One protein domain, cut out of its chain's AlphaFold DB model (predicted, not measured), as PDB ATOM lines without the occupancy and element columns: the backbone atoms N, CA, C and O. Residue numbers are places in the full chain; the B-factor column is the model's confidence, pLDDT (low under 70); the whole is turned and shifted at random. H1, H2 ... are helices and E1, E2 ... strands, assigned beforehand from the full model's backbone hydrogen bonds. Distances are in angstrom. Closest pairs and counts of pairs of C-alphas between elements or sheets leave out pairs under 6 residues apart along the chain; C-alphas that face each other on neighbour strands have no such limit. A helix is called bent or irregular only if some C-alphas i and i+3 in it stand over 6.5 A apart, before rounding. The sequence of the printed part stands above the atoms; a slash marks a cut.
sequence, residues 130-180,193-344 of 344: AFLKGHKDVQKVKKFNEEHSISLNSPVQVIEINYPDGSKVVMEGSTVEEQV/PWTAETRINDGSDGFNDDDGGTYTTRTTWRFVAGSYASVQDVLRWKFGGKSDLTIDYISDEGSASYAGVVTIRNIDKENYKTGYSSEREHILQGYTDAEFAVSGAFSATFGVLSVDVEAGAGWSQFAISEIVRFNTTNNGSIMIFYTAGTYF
ATOM      1  N   ALA A 130      82.019 145.923 216.239       84.12
ATOM      2  CA  ALA A 130      81.337 146.330 215.015       84.12
ATOM      3  C   ALA A 130      80.712 147.716 215.120       84.12
ATOM      4  O   ALA A 130      80.692 148.454 214.143       84.12
ATOM      5  N   PHE A 131      80.248 148.103 216.300       78.56
ATOM      6  CA  PHE A 131      79.695 149.427 216.507       78.56
ATOM      7  C   PHE A 131      80.804 150.493 216.577       78.56
ATOM      8  O   PHE A 131      80.734 151.524 215.913       78.56
ATOM      9  N   LEU A 132      81.890 150.203 217.297       76.81
ATOM     10  CA  LEU A 132      83.045 151.091 217.466       76.81
ATOM     11  C   LEU A 132      83.842 151.338 216.180       76.81
ATOM     12  O   LEU A 132      84.388 152.424 215.961       76.81
ATOM     13  N   LYS A 133      83.989 150.292 215.365       80.88
ATOM     14  CA  LYS A 133      84.919 150.262 214.228       80.88
ATOM     15  C   LYS A 133      84.199 150.144 212.887       80.88
ATOM     16  O   LYS A 133      84.773 150.550 211.877       80.88
ATOM     17  N   GLY A 134      82.941 149.689 212.884       79.81
ATOM     18  CA  GLY A 134      82.142 149.372 211.696       79.81
ATOM     19  C   GLY A 134      82.177 150.430 210.624       79.81
ATOM     20  O   GLY A 134      82.577 150.142 209.500       79.81
ATOM     21  N   HIS A 135      81.833 151.668 210.977       78.56
ATOM     22  CA  HIS A 135      81.847 152.770 210.024       78.56
ATOM     23  C   HIS A 135      83.235 152.951 209.382       78.56
ATOM     24  O   HIS A 135      83.360 152.949 208.159       78.56
ATOM     25  N   LYS A 136      84.300 153.037 210.191       79.38
ATOM     26  CA  LYS A 136      85.671 153.242 209.689       79.38
ATOM     27  C   LYS A 136      86.145 152.081 208.820       79.38
ATOM     28  O   LYS A 136      86.814 152.313 207.816       79.38
ATOM     29  N   ASP A 137      85.834 150.850 209.204       83.19
ATOM     30  CA  ASP A 137      86.298 149.665 208.489       83.19
ATOM     31  C   ASP A 137      85.518 149.445 207.191       83.19
ATOM     32  O   ASP A 137      86.135 149.135 206.172       83.19
ATOM     33  N   VAL A 138      84.213 149.740 207.165       79.38
ATOM     34  CA  VAL A 138      83.449 149.789 205.913       79.38
ATOM     35  C   VAL A 138      84.044 150.836 204.975       79.38
ATOM     36  O   VAL A 138      84.338 150.501 203.834       79.38
ATOM     37  N   GLN A 139      84.334 152.056 205.441       75.88
ATOM     38  CA  GLN A 139      84.950 153.098 204.603       75.88
ATOM     39  C   GLN A 139      86.338 152.706 204.061       75.88
ATOM     40  O   GLN A 139      86.688 153.047 202.932       75.88
ATOM     41  N   LYS A 140      87.134 151.936 204.816       79.50
ATOM     42  CA  LYS A 140      88.398 151.377 204.300       79.50
ATOM     43  C   LYS A 140      88.162 150.358 203.192       79.50
ATOM     44  O   LYS A 140      88.875 150.398 202.193       79.50
ATOM     45  N   VAL A 141      87.179 149.469 203.360       79.88
ATOM     46  CA  VAL A 141      86.772 148.527 202.304       79.88
ATOM     47  C   VAL A 141      86.322 149.303 201.068       79.88
ATOM     48  O   VAL A 141      86.759 148.977 199.969       79.88
ATOM     49  N   LYS A 142      85.538 150.375 201.253       71.75
ATOM     50  CA  LYS A 142      85.074 151.247 200.169       71.75
ATOM     51  C   LYS A 142      86.238 151.788 199.328       71.75
ATOM     52  O   LYS A 142      86.332 151.511 198.132       71.75
ATOM     53  N   LYS A 143      87.173 152.466 199.999       76.81
ATOM     54  CA  LYS A 143      88.376 153.069 199.407       76.81
ATOM     55  C   LYS A 143      89.281 152.045 198.723       76.81
ATOM     56  O   LYS A 143      89.816 152.307 197.652       76.81
ATOM     57  N   PHE A 144      89.449 150.868 199.329       76.62
ATOM     58  CA  PHE A 144      90.248 149.794 198.740       76.62
ATOM     59  C   PHE A 144      89.682 149.344 197.386       76.62
ATOM     60  O   PHE A 144      90.452 149.163 196.445       76.62
ATOM     61  N   ASN A 145      88.360 149.204 197.260       70.25
ATOM     62  CA  ASN A 145      87.736 148.780 196.001       70.25
ATOM     63  C   ASN A 145      87.882 149.834 194.900       70.25
ATOM     64  O   ASN A 145      88.192 149.480 193.761       70.25
ATOM     65  N   GLU A 146      87.707 151.111 195.252       68.19
ATOM     66  CA  GLU A 146      87.905 152.247 194.343       68.19
ATOM     67  C   GLU A 146      89.341 152.267 193.797       68.19
ATOM     68  O   GLU A 146      89.554 152.324 192.585       68.19
ATOM     69  N   GLU A 147      90.339 152.135 194.679       76.00
ATOM     70  CA  GLU A 147      91.763 152.140 194.309       76.00
ATOM     71  C   GLU A 147      92.158 150.961 193.407       76.00
ATOM     72  O   GLU A 147      93.088 151.084 192.609       76.00
ATOM     73  N   HIS A 148      91.453 149.831 193.505       71.62
ATOM     74  CA  HIS A 148      91.743 148.623 192.727       71.62
ATOM     75  C   HIS A 148      90.812 148.432 191.522       71.62
ATOM     76  O   HIS A 148      90.893 147.394 190.866       71.62
ATOM     77  N   SER A 149      89.965 149.422 191.201       64.12
ATOM     78  CA  SER A 149      89.040 149.387 190.051       64.12
ATOM     79  C   SER A 149      88.227 148.090 189.974       64.12
ATOM     80  O   SER A 149      88.013 147.529 188.896       64.12
ATOM     81  N   ILE A 150      87.802 147.580 191.130       58.59
ATOM     82  CA  ILE A 150      86.959 146.389 191.203       58.59
ATOM     83  C   ILE A 150      85.560 146.816 190.734       58.59
ATOM     84  O   ILE A 150      84.804 147.408 191.494       58.59
ATOM     85  N   SER A 151      85.260 146.594 189.447       47.50
ATOM     86  CA  SER A 151      83.985 146.969 188.813       47.50
ATOM     87  C   SER A 151      82.841 146.146 189.396       47.50
ATOM     88  O   SER A 151      82.877 144.916 189.330       47.50
ATOM     89  N   LEU A 152      81.820 146.813 189.941       52.59
ATOM     90  CA  LEU A 152      80.659 146.166 190.558       52.59
ATOM     91  C   LEU A 152      79.390 146.637 189.866       52.59
ATOM     92  O   LEU A 152      78.587 147.389 190.408       52.59
ATOM     93  N   ASN A 153      79.238 146.153 188.640       52.38
ATOM     94  CA  ASN A 153      78.033 146.297 187.835       52.38
ATOM     95  C   ASN A 153      76.944 145.370 188.406       52.38
ATOM     96  O   ASN A 153      76.592 144.360 187.803       52.38
ATOM     97  N   SER A 154      76.510 145.616 189.646       60.06
ATOM     98  CA  SER A 154      75.459 144.831 190.289       60.06
ATOM     99  C   SER A 154      74.398 145.741 190.897       60.06
ATOM    100  O   SER A 154      74.745 146.656 191.647       60.06
ATOM    101  N   PRO A 155      73.105 145.463 190.641       58.41
ATOM    102  CA  PRO A 155      71.996 146.179 191.262       58.41
ATOM    103  C   PRO A 155      71.867 145.912 192.770       58.41
ATOM    104  O   PRO A 155      71.006 146.513 193.400       58.41
ATOM    105  N   VAL A 156      72.670 145.018 193.363       64.88
ATOM    106  CA  VAL A 156      72.670 144.704 194.802       64.88
ATOM    107  C   VAL A 156      74.112 144.627 195.324       64.88
ATOM    108  O   VAL A 156      74.974 144.030 194.687       64.88
ATOM    109  N   GLN A 157      74.379 145.208 196.497       71.12
ATOM    110  CA  GLN A 157      75.697 145.295 197.141       71.12
ATOM    111  C   GLN A 157      75.579 145.022 198.644       71.12
ATOM    112  O   GLN A 157      74.729 145.619 199.298       71.12
ATOM    113  N   VAL A 158      76.433 144.159 199.216       79.50
ATOM    114  CA  VAL A 158      76.364 143.804 200.652       79.50
ATOM    115  C   VAL A 158      77.744 143.711 201.302       79.50
ATOM    116  O   VAL A 158      78.372 142.655 201.266       79.50
ATOM    117  N   ILE A 159      78.207 144.764 201.983       82.44
ATOM    118  CA  ILE A 159      79.432 144.728 202.801       82.44
ATOM    119  C   ILE A 159      79.112 144.160 204.184       82.44
ATOM    120  O   ILE A 159      78.498 144.832 205.007       82.44
ATOM    121  N   GLU A 160      79.601 142.953 204.468       90.75
ATOM    122  CA  GLU A 160      79.554 142.349 205.803       90.75
ATOM    123  C   GLU A 160      80.964 142.254 206.401       90.75
ATOM    124  O   GLU A 160      81.867 141.662 205.803       90.75
ATOM    125  N   ILE A 161      81.155 142.803 207.604       88.38
ATOM    126  CA  ILE A 161      82.406 142.679 208.366       88.38
ATOM    127  C   ILE A 161      82.101 142.010 209.705       88.38
ATOM    128  O   ILE A 161      81.329 142.527 210.511       88.38
ATOM    129  N   ASN A 162      82.746 140.867 209.938       91.81
ATOM    130  CA  ASN A 162      82.636 140.077 211.162       91.81
ATOM    131  C   ASN A 162      83.829 140.348 212.087       91.81
ATOM    132  O   ASN A 162      84.982 140.254 211.655       91.81
ATOM    133  N   TYR A 163      83.569 140.606 213.368       89.81
ATOM    134  CA  TYR A 163      84.591 140.988 214.343       89.81
ATOM    135  C   TYR A 163      85.011 139.821 215.249       89.81
ATOM    136  O   TYR A 163      84.335 138.786 215.318       89.81
ATOM    137  N   PRO A 164      86.176 139.919 215.922       87.69
ATOM    138  CA  PRO A 164      86.649 138.873 216.824       87.69
ATOM    139  C   PRO A 164      85.736 138.619 218.024       87.69
ATOM    140  O   PRO A 164      85.689 137.484 218.487       87.69
ATOM    141  N   ASP A 165      85.041 139.645 218.520       83.50
ATOM    142  CA  ASP A 165      84.086 139.541 219.631       83.50
ATOM    143  C   ASP A 165      82.780 138.823 219.244       83.50
ATOM    144  O   ASP A 165      82.041 138.401 220.123       83.50
ATOM    145  N   GLY A 166      82.530 138.601 217.949       85.44
ATOM    146  CA  GLY A 166      81.307 137.979 217.436       85.44
ATOM    147  C   GLY A 166      80.260 138.977 216.940       85.44
ATOM    148  O   GLY A 166      79.291 138.554 216.311       85.44
ATOM    149  N   SER A 167      80.478 140.280 217.141       89.50
ATOM    150  CA  SER A 167      79.660 141.322 216.524       89.50
ATOM    151  C   SER A 167      79.911 141.402 215.014       89.50
ATOM    152  O   SER A 167      80.964 140.997 214.504       89.50
ATOM    153  N   LYS A 168      78.940 141.937 214.274       91.88
ATOM    154  CA  LYS A 168      79.062 142.207 212.839       91.88
ATOM    155  C   LYS A 168      78.385 143.514 212.453       91.88
ATOM    156  O   LYS A 168      77.415 143.943 213.079       91.88
ATOM    157  N   VAL A 169      78.900 144.123 211.391       89.62
ATOM    158  CA  VAL A 169      78.260 145.245 210.701       89.62
ATOM    159  C   VAL A 169      77.907 144.811 209.287       89.62
ATOM    160  O   VAL A 169      78.690 144.108 208.642       89.62
ATOM    161  N   VAL A 170      76.728 145.216 208.825       90.56
ATOM    162  CA  VAL A 170      76.234 144.934 207.478       90.56
ATOM    163  C   VAL A 170      75.785 146.241 206.844       90.56
ATOM    164  O   VAL A 170      74.904 146.913 207.373       90.56
ATOM    165  N   MET A 171      76.372 146.588 205.705       87.38
ATOM    166  CA  MET A 171      75.870 147.631 204.819       87.38
ATOM    167  C   MET A 171      75.302 146.975 203.570       87.38
ATOM    168  O   MET A 171      76.009 146.218 202.910       87.38
ATOM    169  N   GLU A 172      74.064 147.295 203.230       86.88
ATOM    170  CA  GLU A 172      73.391 146.798 202.035       86.88
ATOM    171  C   GLU A 172      72.909 147.969 201.177       86.88
ATOM    172  O   GLU A 172      72.392 148.956 201.694       86.88
ATOM    173  N   GLY A 173      73.111 147.866 199.869       83.75
ATOM    174  CA  GLY A 173      72.635 148.802 198.861       83.75
ATOM    175  C   GLY A 173      71.957 148.026 197.744       83.75
ATOM    176  O   GLY A 173      72.477 147.002 197.312       83.75
ATOM    177  N   SER A 174      70.793 148.461 197.278       80.75
ATOM    178  CA  SER A 174      70.124 147.807 196.152       80.75
ATOM    179  C   SER A 174      69.334 148.784 195.297       80.75
ATOM    180  O   SER A 174      68.909 149.843 195.759       80.75
ATOM    181  N   THR A 175      69.135 148.469 194.023       76.62
ATOM    182  CA  THR A 175      68.194 149.171 193.152       76.62
ATOM    183  C   THR A 175      67.493 148.195 192.236       76.62
ATOM    184  O   THR A 175      68.132 147.392 191.564       76.62
ATOM    185  N   VAL A 176      66.169 148.288 192.200       78.75
ATOM    186  CA  VAL A 176      65.310 147.447 191.372       78.75
ATOM    187  C   VAL A 176      64.386 148.319 190.534       78.75
ATOM    188  O   VAL A 176      63.897 149.344 191.007       78.75
ATOM    189  N   GLU A 177      64.151 147.916 189.289       76.62
ATOM    190  CA  GLU A 177      63.105 148.499 188.449       76.62
ATOM    191  C   GLU A 177      61.743 147.931 188.868       76.62
ATOM    192  O   GLU A 177      61.582 146.717 189.025       76.62
ATOM    193  N   GLU A 178      60.754 148.797 189.071       73.06
ATOM    194  CA  GLU A 178      59.384 148.389 189.361       73.06
ATOM    195  C   GLU A 178      58.753 147.815 188.089       73.06
ATOM    196  O   GLU A 178      58.445 148.540 187.144       73.06
ATOM    197  N   GLN A 179      58.530 146.499 188.054       59.88
ATOM    198  CA  GLN A 179      57.774 145.901 186.957       59.88
ATOM    199  C   GLN A 179      56.299 146.313 187.039       59.88
ATOM    200  O   GLN A 179      55.661 146.195 188.086       59.88
ATOM    201  N   VAL A 180      55.719 146.727 185.909       47.56
ATOM    202  CA  VAL A 180      54.264 146.890 185.769       47.56
ATOM    203  C   VAL A 180      53.626 145.506 185.590       47.56
ATOM    204  O   VAL A 180      53.243 145.137 184.483       47.56
ATOM    205  N   PRO A 193      80.761 141.589 199.344       31.05
ATOM    206  CA  PRO A 193      80.919 143.039 199.588       31.05
ATOM    207  C   PRO A 193      80.568 143.978 198.426       31.05
ATOM    208  O   PRO A 193      80.012 143.591 197.417       31.05
ATOM    209  N   TRP A 194      80.707 145.285 198.560       38.44
ATOM    210  CA  TRP A 194      81.765 146.051 197.893       38.44
ATOM    211  C   TRP A 194      81.102 147.373 197.444       38.44
ATOM    212  O   TRP A 194      79.882 147.462 197.380       38.44
ATOM    213  N   THR A 195      81.878 148.407 197.157       30.67
ATOM    214  CA  THR A 195      81.397 149.703 196.655       30.67
ATOM    215  C   THR A 195      81.449 149.775 195.146       30.67
ATOM    216  O   THR A 195      82.555 149.709 194.621       30.67
ATOM    217  N   ALA A 196      80.338 150.046 194.458       36.94
ATOM    218  CA  ALA A 196      80.435 150.786 193.197       36.94
ATOM    219  C   ALA A 196      79.147 151.481 192.757       36.94
ATOM    220  O   ALA A 196      78.040 151.174 193.177       36.94
ATOM    221  N   GLU A 197      79.370 152.402 191.836       38.38
ATOM    222  CA  GLU A 197      78.438 153.006 190.901       38.38
ATOM    223  C   GLU A 197      77.644 151.941 190.120       38.38
ATOM    224  O   GLU A 197      78.227 151.160 189.367       38.38
ATOM    225  N   THR A 198      76.314 151.954 190.204       35.66
ATOM    226  CA  THR A 198      75.484 151.247 189.212       35.66
ATOM    227  C   THR A 198      75.386 152.103 187.956       35.66
ATOM    228  O   THR A 198      74.824 153.194 188.019       35.66
ATOM    229  N   ARG A 199      75.915 151.634 186.819       39.31
ATOM    230  CA  ARG A 199      75.804 152.330 185.526       39.31
ATOM    231  C   ARG A 199      74.698 151.721 184.678       39.31
ATOM    232  O   ARG A 199      74.830 150.610 184.186       39.31
ATOM    233  N   ILE A 200      73.657 152.500 184.410       42.72
ATOM    234  CA  ILE A 200      72.583 152.141 183.471       42.72
ATOM    235  C   ILE A 200      73.059 152.390 182.023       42.72
ATOM    236  O   ILE A 200      72.594 153.332 181.388       42.72
ATOM    237  N   ASN A 201      74.100 151.697 181.534       38.88
ATOM    238  CA  ASN A 201      74.692 152.071 180.233       38.88
ATOM    239  C   ASN A 201      75.236 150.937 179.346       38.88
ATOM    240  O   ASN A 201      76.073 151.204 178.486       38.88
ATOM    241  N   ASP A 202      74.792 149.689 179.512       34.88
ATOM    242  CA  ASP A 202      75.328 148.571 178.706       34.88
ATOM    243  C   ASP A 202      74.288 147.519 178.273       34.88
ATOM    244  O   ASP A 202      74.451 146.900 177.224       34.88
ATOM    245  N   GLY A 203      73.185 147.336 179.003       38.03
ATOM    246  CA  GLY A 203      72.306 146.180 178.789       38.03
ATOM    247  C   GLY A 203      72.828 144.882 179.426       38.03
ATOM    248  O   GLY A 203      72.163 143.851 179.330       38.03
ATOM    249  N   SER A 204      73.964 144.914 180.134       37.19
ATOM    250  CA  SER A 204      74.462 143.795 180.945       37.19
ATOM    251  C   SER A 204      73.701 143.566 182.257       37.19
ATOM    252  O   SER A 204      73.774 142.465 182.803       37.19
ATOM    253  N   ASP A 205      72.954 144.565 182.750       44.12
ATOM    254  CA  ASP A 205      72.540 144.629 184.167       44.12
ATOM    255  C   ASP A 205      71.013 144.589 184.389       44.12
ATOM    256  O   ASP A 205      70.531 144.855 185.487       44.12
ATOM    257  N   GLY A 206      70.233 144.237 183.360       40.53
ATOM    258  CA  GLY A 206      68.781 144.028 183.481       40.53
ATOM    259  C   GLY A 206      67.919 145.296 183.511       40.53
ATOM    260  O   GLY A 206      66.708 145.184 183.681       40.53
ATOM    261  N   PHE A 207      68.513 146.471 183.306       47.22
ATOM    262  CA  PHE A 207      67.806 147.733 183.087       47.22
ATOM    263  C   PHE A 207      67.634 147.987 181.587       47.22
ATOM    264  O   PHE A 207      68.564 147.735 180.820       47.22
ATOM    265  N   ASN A 208      66.453 148.449 181.167       48.53
ATOM    266  CA  ASN A 208      66.176 148.774 179.765       48.53
ATOM    267  C   ASN A 208      66.047 150.298 179.598       48.53
ATOM    268  O   ASN A 208      64.977 150.885 179.713       48.53
ATOM    269  N   ASP A 209      67.180 150.951 179.364       53.78
ATOM    270  CA  ASP A 209      67.368 152.409 179.382       53.78
ATOM    271  C   ASP A 209      66.705 153.176 178.223       53.78
ATOM    272  O   ASP A 209      66.667 154.412 178.231       53.78
ATOM    273  N   ASP A 210      66.179 152.472 177.222       59.06
ATOM    274  CA  ASP A 210      65.620 153.104 176.026       59.06
ATOM    275  C   ASP A 210      64.287 153.829 176.311       59.06
ATOM    276  O   ASP A 210      64.089 154.932 175.796       59.06
ATOM    277  N   ASP A 211      63.441 153.288 177.200       62.28
ATOM    278  CA  ASP A 211      62.089 153.811 177.482       62.28
ATOM    279  C   ASP A 211      61.941 154.494 178.862       62.28
ATOM    280  O   ASP A 211      60.908 155.106 179.148       62.28
ATOM    281  N   GLY A 212      62.973 154.428 179.714       71.56
ATOM    282  CA  GLY A 212      62.890 154.887 181.104       71.56
ATOM    283  C   GLY A 212      62.103 153.925 182.001       71.56
ATOM    284  O   GLY A 212      61.650 152.872 181.563       71.56
ATOM    285  N   GLY A 213      61.937 154.276 183.276       77.75
ATOM    286  CA  GLY A 213      61.329 153.373 184.253       77.75
ATOM    287  C   GLY A 213      61.146 153.993 185.630       77.75
ATOM    288  O   GLY A 213      61.644 155.087 185.910       77.75
ATOM    289  N   THR A 214      60.414 153.287 186.488       81.69
ATOM    290  CA  THR A 214      60.320 153.597 187.918       81.69
ATOM    291  C   THR A 214      61.238 152.654 188.677       81.69
ATOM    292  O   THR A 214      61.247 151.456 188.416       81.69
ATOM    293  N   TYR A 215      61.985 153.186 189.634       81.62
ATOM    294  CA  TYR A 215      63.002 152.465 190.376       81.62
ATOM    295  C   TYR A 215      62.802 152.652 191.874       81.62
ATOM    296  O   TYR A 215      62.417 153.724 192.338       81.62
ATOM    297  N   THR A 216      63.116 151.603 192.627       82.62
ATOM    298  CA  THR A 216      63.265 151.657 194.080       82.62
ATOM    299  C   THR A 216      64.722 151.397 194.427       82.62
ATOM    300  O   THR A 216      65.263 150.339 194.103       82.62
ATOM    301  N   THR A 217      65.346 152.353 195.105       82.25
ATOM    302  CA  THR A 217      66.704 152.276 195.636       82.25
ATOM    303  C   THR A 217      66.636 152.132 197.152       82.25
ATOM    304  O   THR A 217      65.906 152.859 197.815       82.25
ATOM    305  N   ARG A 218      67.381 151.175 197.704       86.31
ATOM    306  CA  ARG A 218      67.415 150.874 199.136       86.31
ATOM    307  C   ARG A 218      68.832 150.957 199.662       86.31
ATOM    308  O   ARG A 218      69.717 150.323 199.090       86.31
ATOM    309  N   THR A 219      69.018 151.642 200.781       85.69
ATOM    310  CA  THR A 219      70.267 151.626 201.548       85.69
ATOM    311  C   THR A 219      69.967 151.175 202.964       85.69
ATOM    312  O   THR A 219      68.975 151.582 203.557       85.69
ATOM    313  N   THR A 220      70.784 150.297 203.532       89.88
ATOM    314  CA  THR A 220      70.579 149.793 204.891       89.88
ATOM    315  C   THR A 220      71.907 149.636 205.615       89.88
ATOM    316  O   THR A 220      72.908 149.205 205.039       89.88
ATOM    317  N   TRP A 221      71.909 149.985 206.895       89.25
ATOM    318  CA  TRP A 221      73.053 149.892 207.788       89.25
ATOM    319  C   TRP A 221      72.634 149.193 209.070       89.25
ATOM    320  O   TRP A 221      71.789 149.704 209.797       89.25
ATOM    321  N   ARG A 222      73.217 148.021 209.332       92.06
ATOM    322  CA  ARG A 222      72.862 147.166 210.468       92.06
ATOM    323  C   ARG A 222      74.069 146.885 211.344       92.06
ATOM    324  O   ARG A 222      75.129 146.483 210.859       92.06
ATOM    325  N   PHE A 223      73.867 146.992 212.647       89.25
ATOM    326  CA  PHE A 223      74.742 146.464 213.680       89.25
ATOM    327  C   PHE A 223      74.070 145.258 214.339       89.25
ATOM    328  O   PHE A 223      72.917 145.325 214.766       89.25
ATOM    329  N   VAL A 224      74.800 144.146 214.419       89.12
ATOM    330  CA  VAL A 224      74.292 142.883 214.961       89.12
ATOM    331  C   VAL A 224      75.304 142.327 215.961       89.12
ATOM    332  O   VAL A 224      76.441 142.018 215.602       89.12
ATOM    333  N   ALA A 225      74.890 142.188 217.217       86.12
ATOM    334  CA  ALA A 225      75.706 141.673 218.318       86.12
ATOM    335  C   ALA A 225      74.822 140.960 219.361       86.12
ATOM    336  O   ALA A 225      73.867 140.276 218.992       86.12
ATOM    337  N   GLY A 226      75.072 141.132 220.664       82.12
ATOM    338  CA  GLY A 226      74.065 140.853 221.698       82.12
ATOM    339  C   GLY A 226      72.882 141.828 221.681       82.12
ATOM    340  O   GLY A 226      71.945 141.690 222.458       82.12
ATOM    341  N   SER A 227      72.909 142.826 220.800       87.62
ATOM    342  CA  SER A 227      71.808 143.750 220.523       87.62
ATOM    343  C   SER A 227      71.750 144.055 219.032       87.62
ATOM    344  O   SER A 227      72.663 143.685 218.284       87.62
ATOM    345  N   TYR A 228      70.660 144.681 218.610       92.62
ATOM    346  CA  TYR A 228      70.374 144.976 217.219       92.62
ATOM    347  C   TYR A 228      70.075 146.462 217.040       92.62
ATOM    348  O   TYR A 228      69.365 147.055 217.851       92.62
ATOM    349  N   ALA A 229      70.619 147.042 215.975       92.31
ATOM    350  CA  ALA A 229      70.300 148.389 215.523       92.31
ATOM    351  C   ALA A 229      70.378 148.434 213.999       92.31
ATOM    352  O   ALA A 229      71.309 147.875 213.411       92.31
ATOM    353  N   SER A 230      69.414 149.087 213.367       93.88
ATOM    354  CA  SER A 230      69.327 149.184 211.916       93.88
ATOM    355  C   SER A 230      68.697 150.498 211.502       93.88
ATOM    356  O   SER A 230      67.721 150.924 212.112       93.88
ATOM    357  N   VAL A 231      69.248 151.114 210.461       90.62
ATOM    358  CA  VAL A 231      68.639 152.238 209.746       90.62
ATOM    359  C   VAL A 231      68.548 151.888 208.268       90.62
ATOM    360  O   VAL A 231      69.484 151.322 207.688       90.62
ATOM    361  N   GLN A 232      67.413 152.205 207.660       90.50
ATOM    362  CA  GLN A 232      67.126 151.950 206.261       90.50
ATOM    363  C   GLN A 232      66.500 153.178 205.613       90.50
ATOM    364  O   GLN A 232      65.634 153.828 206.184       90.50
ATOM    365  N   ASP A 233      66.927 153.410 204.382       87.38
ATOM    366  CA  ASP A 233      66.418 154.415 203.468       87.38
ATOM    367  C   ASP A 233      65.851 153.722 202.220       87.38
ATOM    368  O   ASP A 233      66.481 152.796 201.684       87.38
ATOM    369  N   VAL A 234      64.659 154.130 201.780       89.00
ATOM    370  CA  VAL A 234      63.968 153.605 200.594       89.00
ATOM    371  C   VAL A 234      63.531 154.761 199.699       89.00
ATOM    372  O   VAL A 234      62.466 155.348 199.877       89.00
ATOM    373  N   LEU A 235      64.321 155.023 198.667       85.94
ATOM    374  CA  LEU A 235      64.082 156.089 197.707       85.94
ATOM    375  C   LEU A 235      63.442 155.545 196.428       85.94
ATOM    376  O   LEU A 235      64.038 154.744 195.704       85.94
ATOM    377  N   ARG A 236      62.243 156.026 196.108       88.69
ATOM    378  CA  ARG A 236      61.539 155.746 194.852       88.69
ATOM    379  C   ARG A 236      61.683 156.919 193.895       88.69
ATOM    380  O   ARG A 236      61.440 158.076 194.250       88.69
ATOM    381  N   TRP A 237      62.054 156.622 192.659       84.00
ATOM    382  CA  TRP A 237      62.368 157.630 191.651       84.00
ATOM    383  C   TRP A 237      62.059 157.137 190.240       84.00
ATOM    384  O   TRP A 237      61.875 155.945 190.004       84.00
ATOM    385  N   LYS A 238      61.971 158.063 189.289       85.75
ATOM    386  CA  LYS A 238      61.706 157.778 187.880       85.75
ATOM    387  C   LYS A 238      62.861 158.255 187.013       85.75
ATOM    388  O   LYS A 238      63.382 159.342 187.237       85.75
ATOM    389  N   PHE A 239      63.200 157.479 185.991       82.88
ATOM    390  CA  PHE A 239      64.062 157.899 184.891       82.88
ATOM    391  C   PHE A 239      63.238 158.053 183.610       82.88
ATOM    392  O   PHE A 239      62.465 157.155 183.276       82.88
ATOM    393  N   GLY A 240      63.406 159.156 182.878       74.19
ATOM    394  CA  GLY A 240      62.699 159.394 181.610       74.19
ATOM    395  C   GLY A 240      63.267 158.655 180.382       74.19
ATOM    396  O   GLY A 240      62.677 158.720 179.304       74.19
ATOM    397  N   GLY A 241      64.380 157.924 180.526       69.94
ATOM    398  CA  GLY A 241      65.004 157.158 179.439       69.94
ATOM    399  C   GLY A 241      65.948 157.986 178.561       69.94
ATOM    400  O   GLY A 241      66.148 159.181 178.768       69.94
ATOM    401  N   LYS A 242      66.563 157.375 177.541       69.38
ATOM    402  CA  LYS A 242      67.569 158.059 176.690       69.38
ATOM    403  C   LYS A 242      67.047 159.301 175.961       69.38
ATOM    404  O   LYS A 242      67.832 160.204 175.670       69.38
ATOM    405  N   SER A 243      65.749 159.338 175.652       68.25
ATOM    406  CA  SER A 243      65.110 160.478 174.980       68.25
ATOM    407  C   SER A 243      64.820 161.655 175.920       68.25
ATOM    408  O   SER A 243      64.790 162.800 175.467       68.25
ATOM    409  N   ASP A 244      64.672 161.378 177.216       73.38
ATOM    410  CA  ASP A 244      64.382 162.337 178.275       73.38
ATOM    411  C   ASP A 244      65.196 161.964 179.521       73.38
ATOM    412  O   ASP A 244      64.781 161.188 180.375       73.38
ATOM    413  N   LEU A 245      66.408 162.510 179.619       71.56
ATOM    414  CA  LEU A 245      67.381 162.135 180.649       71.56
ATOM    415  C   LEU A 245      67.073 162.728 182.043       71.56
ATOM    416  O   LEU A 245      67.999 163.008 182.810       71.56
ATOM    417  N   THR A 246      65.803 162.975 182.344       78.06
ATOM    418  CA  THR A 246      65.313 163.484 183.625       78.06
ATOM    419  C   THR A 246      65.294 162.385 184.683       78.06
ATOM    420  O   THR A 246      64.979 161.228 184.398       78.06
ATOM    421  N   ILE A 247      65.651 162.759 185.915       79.00
ATOM    422  CA  ILE A 247      65.403 161.951 187.111       79.00
ATOM    423  C   ILE A 247      64.369 162.671 187.977       79.00
ATOM    424  O   ILE A 247      64.580 163.810 188.392       79.00
ATOM    425  N   ASP A 248      63.245 162.016 188.246       85.38
ATOM    426  CA  ASP A 248      62.163 162.583 189.046       85.38
ATOM    427  C   ASP A 248      62.029 161.846 190.375       85.38
ATOM    428  O   ASP A 248      62.054 160.618 190.445       85.38
ATOM    429  N   TYR A 249      61.850 162.617 191.440       87.31
ATOM    430  CA  TYR A 249      61.500 162.099 192.754       87.31
ATOM    431  C   TYR A 249      60.059 161.567 192.763       87.31
ATOM    432  O   TYR A 249      59.160 162.229 192.239       87.31
ATOM    433  N   ILE A 250      59.829 160.410 193.394       88.62
ATOM    434  CA  ILE A 250      58.483 159.876 193.650       88.62
ATOM    435  C   ILE A 250      58.184 159.898 195.148       88.62
ATOM    436  O   ILE A 250      57.211 160.526 195.564       88.62
ATOM    437  N   SER A 251      58.996 159.206 195.948       87.38
ATOM    438  CA  SER A 251      58.844 159.142 197.403       87.38
ATOM    439  C   SER A 251      60.152 158.739 198.081       87.38
ATOM    440  O   SER A 251      60.996 158.102 197.458       87.38
ATOM    441  N   ASP A 252      60.293 159.082 199.354       82.81
ATOM    442  CA  ASP A 252      61.383 158.676 200.237       82.81
ATOM    443  C   ASP A 252      60.757 158.124 201.517       82.81
ATOM    444  O   ASP A 252      59.868 158.761 202.086       82.81
ATOM    445  N   GLU A 253      61.156 156.924 201.922       86.25
ATOM    446  CA  GLU A 253      60.655 156.266 203.126       86.25
ATOM    447  C   GLU A 253      61.826 155.780 203.982       86.25
ATOM    448  O   GLU A 253      62.564 154.870 203.595       86.25
ATOM    449  N   GLY A 254      61.957 156.361 205.173       84.50
ATOM    450  CA  GLY A 254      62.934 155.953 206.172       84.50
ATOM    451  C   GLY A 254      62.372 155.059 207.271       84.50
ATOM    452  O   GLY A 254      61.278 155.283 207.803       84.50
ATOM    453  N   SER A 255      63.157 154.067 207.688       88.38
ATOM    454  CA  SER A 255      62.871 153.236 208.858       88.38
ATOM    455  C   SER A 255      64.117 153.014 209.712       88.38
ATOM    456  O   SER A 255      65.254 153.091 209.250       88.38
ATOM    457  N   ALA A 256      63.899 152.750 210.997       91.25
ATOM    458  CA  ALA A 256      64.943 152.282 211.886       91.25
ATOM    459  C   ALA A 256      64.340 151.347 212.932       91.25
ATOM    460  O   ALA A 256      63.209 151.560 213.370       91.25
ATOM    461  N   SER A 257      65.118 150.342 213.316       93.12
ATOM    462  CA  SER A 257      64.695 149.235 214.172       93.12
ATOM    463  C   SER A 257      65.774 148.955 215.212       93.12
ATOM    464  O   SER A 257      66.971 149.138 214.959       93.12
ATOM    465  N   TYR A 258      65.368 148.493 216.390       94.00
ATOM    466  CA  TYR A 258      66.280 148.201 217.493       94.00
ATOM    467  C   TYR A 258      65.782 147.035 218.340       94.00
ATOM    468  O   TYR A 258      64.596 146.714 218.332       94.00
ATOM    469  N   ALA A 259      66.697 146.424 219.091       93.69
ATOM    470  CA  ALA A 259      66.352 145.522 220.183       93.69
ATOM    471  C   ALA A 259      67.552 145.253 221.102       93.69
ATOM    472  O   ALA A 259      68.712 145.253 220.670       93.69
ATOM    473  N   GLY A 260      67.269 144.921 222.362       90.44
ATOM    474  CA  GLY A 260      68.277 144.565 223.357       90.44
ATOM    475  C   GLY A 260      68.676 145.780 224.186       90.44
ATOM    476  O   GLY A 260      67.815 146.446 224.736       90.44
ATOM    477  N   VAL A 261      69.976 146.064 224.308       87.19
ATOM    478  CA  VAL A 261      70.493 147.197 225.112       87.19
ATOM    479  C   VAL A 261      70.500 148.531 224.369       87.19
ATOM    480  O   VAL A 261      70.929 149.544 224.920       87.19
ATOM    481  N   VAL A 262      70.084 148.520 223.106       88.50
ATOM    482  CA  VAL A 262      70.020 149.698 222.247       88.50
ATOM    483  C   VAL A 262      68.564 150.082 222.078       88.50
ATOM    484  O   VAL A 262      67.755 149.208 221.802       88.50
ATOM    485  N   THR A 263      68.258 151.369 222.196       89.31
ATOM    486  CA  THR A 263      66.949 151.961 221.911       89.31
ATOM    487  C   THR A 263      67.077 153.074 220.879       89.31
ATOM    488  O   THR A 263      68.183 153.532 220.580       89.31
ATOM    489  N   ILE A 264      65.952 153.520 220.325       90.06
ATOM    490  CA  ILE A 264      65.884 154.691 219.448       90.06
ATOM    491  C   ILE A 264      65.294 155.867 220.225       90.06
ATOM    492  O   ILE A 264      64.337 155.718 220.976       90.06
ATOM    493  N   ARG A 265      65.873 157.053 220.044       88.62
ATOM    494  CA  ARG A 265      65.381 158.319 220.604       88.62
ATOM    495  C   ARG A 265      64.600 159.128 219.599       88.62
ATOM    496  O   ARG A 265      63.586 159.731 219.938       88.62
ATOM    497  N   ASN A 266      65.129 159.186 218.389       86.75
ATOM    498  CA  ASN A 266      64.579 159.981 217.320       86.75
ATOM    499  C   ASN A 266      64.915 159.330 215.982       86.75
ATOM    500  O   ASN A 266      65.955 158.689 215.843       86.75
ATOM    501  N   ILE A 267      64.033 159.514 215.007       84.88
ATOM    502  CA  ILE A 267      64.284 159.130 213.624       84.88
ATOM    503  C   ILE A 267      63.811 160.279 212.750       84.88
ATOM    504  O   ILE A 267      62.651 160.690 212.831       84.88
ATOM    505  N   ASP A 268      64.704 160.749 211.900       79.69
ATOM    506  CA  ASP A 268      64.405 161.666 210.820       79.69
ATOM    507  C   ASP A 268      64.228 160.855 209.526       79.69
ATOM    508  O   ASP A 268      65.186 160.289 208.998       79.69
ATOM    509  N   LYS A 269      62.967 160.698 209.098       67.38
ATOM    510  CA  LYS A 269      62.518 159.648 208.157       67.38
ATOM    511  C   LYS A 269      62.267 160.115 206.725       67.38
ATOM    512  O   LYS A 269      62.011 159.277 205.871       67.38
ATOM    513  N   GLU A 270      62.238 161.421 206.486       61.38
ATOM    514  CA  GLU A 270      61.798 161.979 205.204       61.38
ATOM    515  C   GLU A 270      62.686 163.157 204.823       61.38
ATOM    516  O   GLU A 270      62.313 164.319 205.002       61.38
ATOM    517  N   ASN A 271      63.867 162.874 204.275       65.62
ATOM    518  CA  ASN A 271      64.683 163.934 203.703       65.62
ATOM    519  C   ASN A 271      65.155 163.540 202.323       65.62
ATOM    520  O   ASN A 271      66.159 162.857 202.152       65.62
ATOM    521  N   TYR A 272      64.494 164.123 201.332       72.94
ATOM    522  CA  TYR A 272      65.022 164.110 199.989       72.94
ATOM    523  C   TYR A 272      65.641 165.457 199.631       72.94
ATOM    524  O   TYR A 272      65.204 166.536 200.047       72.94
ATOM    525  N   LYS A 273      66.655 165.393 198.779       70.31
ATOM    526  CA  LYS A 273      67.234 166.550 198.118       70.31
ATOM    527  C   LYS A 273      67.258 166.288 196.628       70.31
ATOM    528  O   LYS A 273      67.823 165.305 196.167       70.31
ATOM    529  N   THR A 274      66.682 167.207 195.865       70.38
ATOM    530  CA  THR A 274      66.811 167.231 194.408       70.38
ATOM    531  C   THR A 274      67.452 168.541 193.986       70.38
ATOM    532  O   THR A 274      67.161 169.601 194.548       70.38
ATOM    533  N   GLY A 275      68.364 168.488 193.027       64.56
ATOM    534  CA  GLY A 275      68.984 169.692 192.501       64.56
ATOM    535  C   GLY A 275      70.205 169.422 191.648       64.56
ATOM    536  O   GLY A 275      70.607 168.285 191.424       64.56
ATOM    537  N   TYR A 276      70.805 170.505 191.177       61.62
ATOM    538  CA  TYR A 276      72.002 170.459 190.356       61.62
ATOM    539  C   TYR A 276      73.221 170.840 191.202       61.62
ATOM    540  O   TYR A 276      73.259 171.942 191.753       61.62
ATOM    541  N   SER A 277      74.213 169.951 191.326       54.47
ATOM    542  CA  SER A 277      75.520 170.285 191.936       54.47
ATOM    543  C   SER A 277      76.349 171.195 191.018       54.47
ATOM    544  O   SER A 277      77.201 171.948 191.488       54.47
ATOM    545  N   SER A 278      76.077 171.148 189.708       57.28
ATOM    546  CA  SER A 278      76.644 171.985 188.644       57.28
ATOM    547  C   SER A 278      75.723 171.979 187.409       57.28
ATOM    548  O   SER A 278      74.771 171.207 187.360       57.28
ATOM    549  N   GLU A 279      76.024 172.747 186.350       55.09
ATOM    550  CA  GLU A 279      75.285 172.682 185.064       55.09
ATOM    551  C   GLU A 279      75.262 171.273 184.416       55.09
ATOM    552  O   GLU A 279      74.588 171.052 183.406       55.09
ATOM    553  N   ARG A 280      76.030 170.310 184.945       59.12
ATOM    554  CA  ARG A 280      76.261 168.998 184.326       59.12
ATOM    555  C   ARG A 280      75.705 167.808 185.099       59.12
ATOM    556  O   ARG A 280      75.665 166.723 184.526       59.12
ATOM    557  N   GLU A 281      75.274 167.993 186.339       68.88
ATOM    558  CA  GLU A 281      74.919 166.892 187.235       68.88
ATOM    559  C   GLU A 281      73.572 167.163 187.892       68.88
ATOM    560  O   GLU A 281      73.433 168.144 188.621       68.88
ATOM    561  N   HIS A 282      72.591 166.302 187.625       72.31
ATOM    562  CA  HIS A 282      71.333 166.283 188.372       72.31
ATOM    563  C   HIS A 282      71.454 165.220 189.455       72.31
ATOM    564  O   HIS A 282      71.770 164.070 189.153       72.31
ATOM    565  N   ILE A 283      71.240 165.622 190.702       77.94
ATOM    566  CA  ILE A 283      71.296 164.770 191.882       77.94
ATOM    567  C   ILE A 283      69.892 164.637 192.465       77.94
ATOM    568  O   ILE A 283      69.205 165.642 192.671       77.94
ATOM    569  N   LEU A 284      69.506 163.402 192.764       79.62
ATOM    570  CA  LEU A 284      68.397 163.057 193.639       79.62
ATOM    571  C   LEU A 284      68.946 162.226 194.798       79.62
ATOM    572  O   LEU A 284      69.605 161.222 194.573       79.62
ATOM    573  N   GLN A 285      68.682 162.639 196.026       79.81
ATOM    574  CA  GLN A 285      69.169 161.984 197.232       79.81
ATOM    575  C   GLN A 285      67.999 161.766 198.189       79.81
ATOM    576  O   GLN A 285      67.177 162.669 198.315       79.81
ATOM    577  N   GLY A 286      67.948 160.603 198.827       79.00
ATOM    578  CA  GLY A 286      67.097 160.243 199.963       79.00
ATOM    579  C   GLY A 286      67.988 159.975 201.173       79.00
ATOM    580  O   GLY A 286      69.166 159.623 201.010       79.00
ATOM    581  N   TYR A 287      67.474 160.241 202.366       80.00
ATOM    582  CA  TYR A 287      68.219 160.119 203.611       80.00
ATOM    583  C   TYR A 287      67.301 159.750 204.767       80.00
ATOM    584  O   TYR A 287      66.268 160.377 205.010       80.00
ATOM    585  N   THR A 288      67.802 158.819 205.572       83.94
ATOM    586  CA  THR A 288      67.258 158.478 206.879       83.94
ATOM    587  C   THR A 288      68.359 158.559 207.924       83.94
ATOM    588  O   THR A 288      69.446 158.012 207.718       83.94
ATOM    589  N   ASP A 289      68.069 159.184 209.062       82.56
ATOM    590  CA  ASP A 289      68.958 159.218 210.226       82.56
ATOM    591  C   ASP A 289      68.207 158.881 211.501       82.56
ATOM    592  O   ASP A 289      67.075 159.309 211.716       82.56
ATOM    593  N   ALA A 290      68.843 158.087 212.345       87.69
ATOM    594  CA  ALA A 290      68.280 157.627 213.595       87.69
ATOM    595  C   ALA A 290      69.269 157.879 214.729       87.69
ATOM    596  O   ALA A 290      70.404 157.397 214.706       87.69
ATOM    597  N   GLU A 291      68.803 158.597 215.749       88.62
ATOM    598  CA  GLU A 291      69.499 158.726 217.022       88.62
ATOM    599  C   GLU A 291      69.193 157.502 217.875       88.62
ATOM    600  O   GLU A 291      68.085 157.322 218.387       88.62
ATOM    601  N   PHE A 292      70.202 156.670 218.061       87.38
ATOM    602  CA  PHE A 292      70.162 155.533 218.959       87.38
ATOM    603  C   PHE A 292      70.738 155.909 220.319       87.38
ATOM    604  O   PHE A 292      71.543 156.831 220.446       87.38
ATOM    605  N   ALA A 293      70.362 155.160 221.346       86.69
ATOM    606  CA  ALA A 293      70.928 155.273 222.677       86.69
ATOM    607  C   ALA A 293      71.182 153.903 223.289       86.69
ATOM    608  O   ALA A 293      70.454 152.946 223.039       86.69
ATOM    609  N   VAL A 294      72.213 153.817 224.125       82.62
ATOM    610  CA  VAL A 294      72.390 152.660 225.004       82.62
ATOM    611  C   VAL A 294      71.525 152.878 226.224       82.62
ATOM    612  O   VAL A 294      71.580 153.949 226.833       82.62
ATOM    613  N   SER A 295      70.763 151.876 226.632       76.19
ATOM    614  CA  SER A 295      69.945 152.047 227.817       76.19
ATOM    615  C   SER A 295      70.803 152.247 229.082       76.19
ATOM    616  O   SER A 295      71.953 151.794 229.204       76.19
ATOM    617  N   GLY A 296      70.270 153.025 230.026       67.06
ATOM    618  CA  GLY A 296      71.060 153.616 231.109       67.06
ATOM    619  C   GLY A 296      71.724 152.601 232.040       67.06
ATOM    620  O   GLY A 296      72.809 152.863 232.558       67.06
ATOM    621  N   ALA A 297      71.117 151.424 232.218       67.00
ATOM    622  CA  ALA A 297      71.665 150.361 233.061       67.00
ATOM    623  C   ALA A 297      72.944 149.722 232.485       67.00
ATOM    624  O   ALA A 297      73.666 149.038 233.214       67.00
ATOM    625  N   PHE A 298      73.260 149.977 231.211       71.44
ATOM    626  CA  PHE A 298      74.333 149.292 230.490       71.44
ATOM    627  C   PHE A 298      75.352 150.241 229.870       71.44
ATOM    628  O   PHE A 298      76.371 149.763 229.383       71.44
ATOM    629  N   SER A 299      75.152 151.565 229.930       64.38
ATOM    630  CA  SER A 299      76.059 152.545 229.310       64.38
ATOM    631  C   SER A 299      77.524 152.397 229.759       64.38
ATOM    632  O   SER A 299      78.426 152.610 228.958       64.38
ATOM    633  N   ALA A 300      77.775 151.971 231.004       58.69
ATOM    634  CA  ALA A 300      79.130 151.741 231.522       58.69
ATOM    635  C   ALA A 300      79.783 150.433 231.026       58.69
ATOM    636  O   ALA A 300      81.007 150.344 230.958       58.69
ATOM    637  N   THR A 301      78.979 149.419 230.694       63.34
ATOM    638  CA  THR A 301      79.444 148.104 230.212       63.34
ATOM    639  C   THR A 301      79.500 148.063 228.683       63.34
ATOM    640  O   THR A 301      80.331 147.377 228.095       63.34
ATOM    641  N   PHE A 302      78.652 148.847 228.021       65.25
ATOM    642  CA  PHE A 302      78.669 149.072 226.583       65.25
ATOM    643  C   PHE A 302      79.803 150.055 226.260       65.25
ATOM    644  O   PHE A 302      79.576 151.239 226.025       65.25
ATOM    645  N   GLY A 303      81.043 149.549 226.304       54.69
ATOM    646  CA  GLY A 303      82.324 150.280 226.311       54.69
ATOM    647  C   GLY A 303      82.650 151.179 225.109       54.69
ATOM    648  O   GLY A 303      83.813 151.481 224.856       54.69
ATOM    649  N   VAL A 304      81.642 151.605 224.358       51.00
ATOM    650  CA  VAL A 304      81.732 152.619 223.310       51.00
ATOM    651  C   VAL A 304      81.850 154.025 223.890       51.00
ATOM    652  O   VAL A 304      82.385 154.945 223.278       51.00
ATOM    653  N   LEU A 305      81.353 154.178 225.104       44.66
ATOM    654  CA  LEU A 305      81.222 155.438 225.791       44.66
ATOM    655  C   LEU A 305      82.389 155.513 226.764       44.66
ATOM    656  O   LEU A 305      82.360 154.921 227.841       44.66
ATOM    657  N   SER A 306      83.478 156.142 226.317       37.12
ATOM    658  CA  SER A 306      84.665 156.394 227.135       37.12
ATOM    659  C   SER A 306      84.248 156.883 228.520       37.12
ATOM    660  O   SER A 306      83.469 157.825 228.598       37.12
ATOM    661  N   VAL A 307      84.759 156.226 229.566       34.75
ATOM    662  CA  VAL A 307      84.652 156.571 230.995       34.75
ATOM    663  C   VAL A 307      84.268 158.048 231.195       34.75
ATOM    664  O   VAL A 307      85.071 158.910 230.857       34.75
ATOM    665  N   ASP A 308      83.056 158.294 231.710       36.56
ATOM    666  CA  ASP A 308      82.348 159.591 231.855       36.56
ATOM    667  C   ASP A 308      81.287 159.922 230.790       36.56
ATOM    668  O   ASP A 308      81.201 161.061 230.327       36.56
ATOM    669  N   VAL A 309      80.404 158.975 230.453       39.72
ATOM    670  CA  VAL A 309      79.166 159.328 229.740       39.72
ATOM    671  C   VAL A 309      77.946 159.073 230.608       39.72
ATOM    672  O   VAL A 309      77.814 158.023 231.239       39.72
ATOM    673  N   GLU A 310      77.081 160.086 230.675       50.03
ATOM    674  CA  GLU A 310      75.790 160.024 231.351       50.03
ATOM    675  C   GLU A 310      74.995 158.805 230.856       50.03
ATOM    676  O   GLU A 310      75.089 158.407 229.692       50.03
ATOM    677  N   ALA A 311      74.222 158.189 231.755       57.38
ATOM    678  CA  ALA A 311      73.324 157.096 231.408       57.38
ATOM    679  C   ALA A 311      72.448 157.508 230.213       57.38
ATOM    680  O   ALA A 311      71.793 158.550 230.252       57.38
ATOM    681  N   GLY A 312      72.445 156.700 229.151       59.47
ATOM    682  CA  GLY A 312      71.807 157.094 227.901       59.47
ATOM    683  C   GLY A 312      72.705 157.932 226.996       59.47
ATOM    684  O   GLY A 312      72.243 158.903 226.404       59.47
ATOM    685  N   ALA A 313      73.980 157.613 226.833       67.69
ATOM    686  CA  ALA A 313      74.658 158.183 225.678       67.69
ATOM    687  C   ALA A 313      74.085 157.599 224.386       67.69
ATOM    688  O   ALA A 313      73.646 156.443 224.348       67.69
ATOM    689  N   GLY A 314      74.113 158.412 223.341       77.25
ATOM    690  CA  GLY A 314      73.627 158.035 222.033       77.25
ATOM    691  C   GLY A 314      74.654 158.229 220.942       77.25
ATOM    692  O   GLY A 314      75.770 158.682 221.177       77.25
ATOM    693  N   TRP A 315      74.243 157.840 219.753       78.75
ATOM    694  CA  TRP A 315      74.929 158.091 218.501       78.75
ATOM    695  C   TRP A 315      73.863 158.233 217.426       78.75
ATOM    696  O   TRP A 315      72.738 157.763 217.596       78.75
ATOM    697  N   SER A 316      74.251 158.770 216.286       81.06
ATOM    698  CA  SER A 316      73.394 158.802 215.110       81.06
ATOM    699  C   SER A 316      73.903 157.834 214.055       81.06
ATOM    700  O   SER A 316      75.113 157.702 213.842       81.06
ATOM    701  N   GLN A 317      72.990 157.105 213.427       83.31
ATOM    702  CA  GLN A 317      73.256 156.214 212.304       83.31
ATOM    703  C   GLN A 317      72.392 156.640 211.128       83.31
ATOM    704  O   GLN A 317      71.178 156.742 211.266       83.31
ATOM    705  N   PHE A 318      73.021 156.792 209.965       80.81
ATOM    706  CA  PHE A 318      72.341 157.251 208.761       80.81
ATOM    707  C   PHE A 318      72.527 156.296 207.582       80.81
ATOM    708  O   PHE A 318      73.562 155.628 207.454       80.81
ATOM    709  N   ALA A 319      71.535 156.296 206.696       82.81
ATOM    710  CA  ALA A 319      71.535 155.657 205.388       82.81
ATOM    711  C   ALA A 319      71.110 156.689 204.332       82.81
ATOM    712  O   ALA A 319      70.189 157.466 204.552       82.81
ATOM    713  N   ILE A 320      71.819 156.718 203.206       78.31
ATOM    714  CA  ILE A 320      71.634 157.667 202.108       78.31
ATOM    715  C   ILE A 320      71.649 156.895 200.798       78.31
ATOM    716  O   ILE A 320      72.635 156.213 200.485       78.31
ATOM    717  N   SER A 321      70.599 157.090 200.014       80.44
ATOM    718  CA  SER A 321      70.506 156.654 198.626       80.44
ATOM    719  C   SER A 321      70.672 157.867 197.716       80.44
ATOM    720  O   SER A 321      69.871 158.794 197.772       80.44
ATOM    721  N   GLU A 322      71.700 157.894 196.872       77.50
ATOM    722  CA  GLU A 322      71.949 159.015 195.960       77.50
ATOM    723  C   GLU A 322      71.989 158.549 194.505       77.50
ATOM    724  O   GLU A 322      72.670 157.592 194.157       77.50
ATOM    725  N   ILE A 323      71.265 159.254 193.643       78.25
ATOM    726  CA  ILE A 323      71.212 159.063 192.202       78.25
ATOM    727  C   ILE A 323      71.811 160.302 191.557       78.25
ATOM    728  O   ILE A 323      71.321 161.417 191.743       78.25
ATOM    729  N   VAL A 324      72.855 160.100 190.763       74.38
ATOM    730  CA  VAL A 324      73.528 161.162 190.020       74.38
ATOM    731  C   VAL A 324      73.433 160.874 188.538       74.38
ATOM    732  O   VAL A 324      73.874 159.836 188.043       74.38
ATOM    733  N   ARG A 325      72.888 161.834 187.804       75.12
ATOM    734  CA  ARG A 325      72.824 161.815 186.350       75.12
ATOM    735  C   ARG A 325      73.852 162.779 185.778       75.12
ATOM    736  O   ARG A 325      73.827 163.969 186.085       75.12
ATOM    737  N   PHE A 326      74.703 162.283 184.881       69.75
ATOM    738  CA  PHE A 326      75.749 163.062 184.219       69.75
ATOM    739  C   PHE A 326      75.320 163.459 182.801       69.75
ATOM    740  O   PHE A 326      74.957 162.614 181.978       69.75
ATOM    741  N   ASN A 327      75.414 164.752 182.483       60.25
ATOM    742  CA  ASN A 327      75.348 165.257 181.111       60.25
ATOM    743  C   ASN A 327      76.621 164.825 180.355       60.25
ATOM    744  O   ASN A 327      77.622 165.545 180.370       60.25
ATOM    745  N   THR A 328      76.608 163.674 179.674       56.25
ATOM    746  CA  THR A 328      77.628 163.377 178.652       56.25
ATOM    747  C   THR A 328      77.104 163.721 177.260       56.25
ATOM    748  O   THR A 328      75.901 163.734 177.011       56.25
ATOM    749  N   THR A 329      78.017 164.039 176.341       50.50
ATOM    750  CA  THR A 329      77.697 164.628 175.035       50.50
ATOM    751  C   THR A 329      76.920 163.719 174.087       50.50
ATOM    752  O   THR A 329      76.475 164.244 173.078       50.50
ATOM    753  N   ASN A 330      76.755 162.416 174.370       47.47
ATOM    754  CA  ASN A 330      75.999 161.506 173.494       47.47
ATOM    755  C   ASN A 330      75.250 160.345 174.186       47.47
ATOM    756  O   ASN A 330      74.419 159.757 173.515       47.47
ATOM    757  N   ASN A 331      75.478 160.026 175.471       52.91
ATOM    758  CA  ASN A 331      74.723 159.000 176.219       52.91
ATOM    759  C   ASN A 331      74.626 159.424 177.695       52.91
ATOM    760  O   ASN A 331      75.650 159.491 178.378       52.91
ATOM    761  N   GLY A 332      73.440 159.739 178.214       54.25
ATOM    762  CA  GLY A 332      73.302 160.000 179.652       54.25
ATOM    763  C   GLY A 332      73.787 158.792 180.455       54.25
ATOM    764  O   GLY A 332      73.459 157.664 180.112       54.25
ATOM    765  N   SER A 333      74.601 159.012 181.486       63.38
ATOM    766  CA  SER A 333      74.945 157.967 182.453       63.38
ATOM    767  C   SER A 333      74.297 158.311 183.782       63.38
ATOM    768  O   SER A 333      74.442 159.437 184.262       63.38
ATOM    769  N   ILE A 334      73.601 157.342 184.365       67.62
ATOM    770  CA  ILE A 334      73.145 157.400 185.752       67.62
ATOM    771  C   ILE A 334      74.106 156.577 186.590       67.62
ATOM    772  O   ILE A 334      74.522 155.503 186.158       67.62
ATOM    773  N   MET A 335      74.460 157.110 187.755       71.81
ATOM    774  CA  MET A 335      75.189 156.409 188.799       71.81
ATOM    775  C   MET A 335      74.381 156.450 190.086       71.81
ATOM    776  O   MET A 335      73.782 157.472 190.413       71.81
ATOM    777  N   ILE A 336      74.361 155.326 190.792       69.19
ATOM    778  CA  ILE A 336      73.696 155.192 192.086       69.19
ATOM    779  C   ILE A 336      74.773 154.966 193.139       69.19
ATOM    780  O   ILE A 336      75.659 154.130 192.949       69.19
ATOM    781  N   PHE A 337      74.689 155.715 194.232       73.06
ATOM    782  CA  PHE A 337      75.603 155.669 195.358       73.06
ATOM    783  C   PHE A 337      74.844 155.315 196.633       73.06
ATOM    784  O   PHE A 337      73.845 155.941 196.985       73.06
ATOM    785  N   TYR A 338      75.379 154.335 197.357       76.75
ATOM    786  CA  TYR A 338      74.889 153.928 198.668       76.75
ATOM    787  C   TYR A 338      75.856 154.438 199.736       76.75
ATOM    788  O   TYR A 338      77.036 154.049 199.767       76.75
ATOM    789  N   THR A 339      75.379 155.284 200.642       73.00
ATOM    790  CA  THR A 339      76.193 155.825 201.737       73.00
ATOM    791  C   THR A 339      75.542 155.528 203.075       73.00
ATOM    792  O   THR A 339      74.348 155.695 203.248       73.00
ATOM    793  N   ALA A 340      76.338 155.070 204.036       75.50
ATOM    794  CA  ALA A 340      75.873 154.829 205.390       75.50
ATOM    795  C   ALA A 340      76.995 155.073 206.395       75.50
ATOM    796  O   ALA A 340      78.188 154.946 206.066       75.50
ATOM    797  N   GLY A 341      76.629 155.410 207.628       68.38
ATOM    798  CA  GLY A 341      77.616 155.653 208.663       68.38
ATOM    799  C   GLY A 341      77.063 155.941 210.044       68.38
ATOM    800  O   GLY A 341      75.869 155.836 210.302       68.38
ATOM    801  N   THR A 342      77.992 156.279 210.934       70.69
ATOM    802  CA  THR A 342      77.732 156.589 212.341       70.69
ATOM    803  C   THR A 342      78.488 157.852 212.736       70.69
ATOM    804  O   THR A 342      79.649 158.008 212.344       70.69
ATOM    805  N   TYR A 343      77.866 158.715 213.536       72.94
ATOM    806  CA  TYR A 343      78.511 159.848 214.204       72.94
ATOM    807  C   TYR A 343      78.062 159.940 215.675       72.94
ATOM    808  O   TYR A 343      77.059 159.336 216.048       72.94
ATOM    809  N   PHE A 344      78.858 160.616 216.510       69.25
ATOM    810  CA  PHE A 344      78.708 160.680 217.971       69.25
ATOM    811  C   PHE A 344      78.545 162.113 218.457       69.25
ATOM    812  O   PHE A 344      79.220 162.995 217.868       69.25
TER     813      PHE A 344
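This is residues 130 to 180 and 193 to 344 of the 344 residues of an uncharacterized protein of Lysinibacillus massiliensis 4400831 = CIP 108448 = CCUG 49529 (UniProt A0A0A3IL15). Two antiparallel sheets stand face to face as an elongated sandwich, their strands running nearly the same line, and the helix H1 covers E1 and E2 of the larger sheet beside E9, an edge strand of the smaller one. The chain passes once from sheet to sheet, at the turn from E5 to E6, and the long link 295 to 313 lies at one end of the sandwich. The printed part has 203 residues, with one named helix and then nine named strands along the chain; the sheets run E1 E2 E3 E4 E5 and E6 E7 E8 E9, and the class is mostly strand. It is compact, with a radius of gyration of the C-alphas of 18.5 A, and spans 59 by 34 by 33 A.

H1, residues 130 to 147, begins at C-alpha 130 (81.337, 146.330, 215.015) and is 23.9 A long; it is irregular, with C-alphas 132 and 135 7.7 A apart. E1 is residues 156 to 162, 19.7 A, and E2 is 168 to 177, 29.8 A. E3, 213 to 224, E4, 228 to 239, and E5, 247 to 259, measure 34.9 A, 35.4 A and 36.9 A. E6, 262 to 278, is 40.9 A and bends by 67 degrees at residue 265; E5 bends by 58 degrees at residue 250. E7, 281 to 294, is 40.4 A, E8, 314 to 326, is 38.2 A, and E9, 333 to 343, is 32.0 A, ending at C-alpha 343 (78.511, 159.848, 214.204).

H1 is on the sheet E1 to E5 at a height of 8.5 A, making two layers, a helix on one face of a sheet. It lies over E1 and E2; its closest C-alphas to E1 are Val 138 and Ile 159, 7.2 A. H1 also touches E9, at the C-alphas of His 135 and Gly 341, 5.3 A. In H1, 12 of 14 O i to N i+4 pairs are within hydrogen-bond range. Both sheets are twisted. Between the neighbour strands E1 and E2, N 159 and O 171 are within hydrogen-bond range at 2.8 A; between the neighbours E2 and E3, N 170 and O 222 are within hydrogen-bond range at 2.9 A. E3 E4 E5 and E6 E7 E8 E9 are meanders, each strand the antiparallel neighbour of the one before, with N 219 and O 233 at 2.9 A and N 286 and O 321 at 2.8 A. Across the sandwich, E5 touches E6 at Gly 254 and Lys 269, C-alphas 4.2 A apart, and E3 touches E8 at Thr 219 and Ala 319, 5.7 A. E1 and E9 are apart.

The C-alphas farthest apart, of Ala 297 and Asn 330, are 60.8 A apart. Residues 181 to 192 are not printed, and C-alphas 180 and 193 are 30.3 A apart across this cut. The link E7 to E8 is long. Mean pLDDT of the printed part is 72.4; 72 residues are under 70, among them 193 to 211 and 299 to 313.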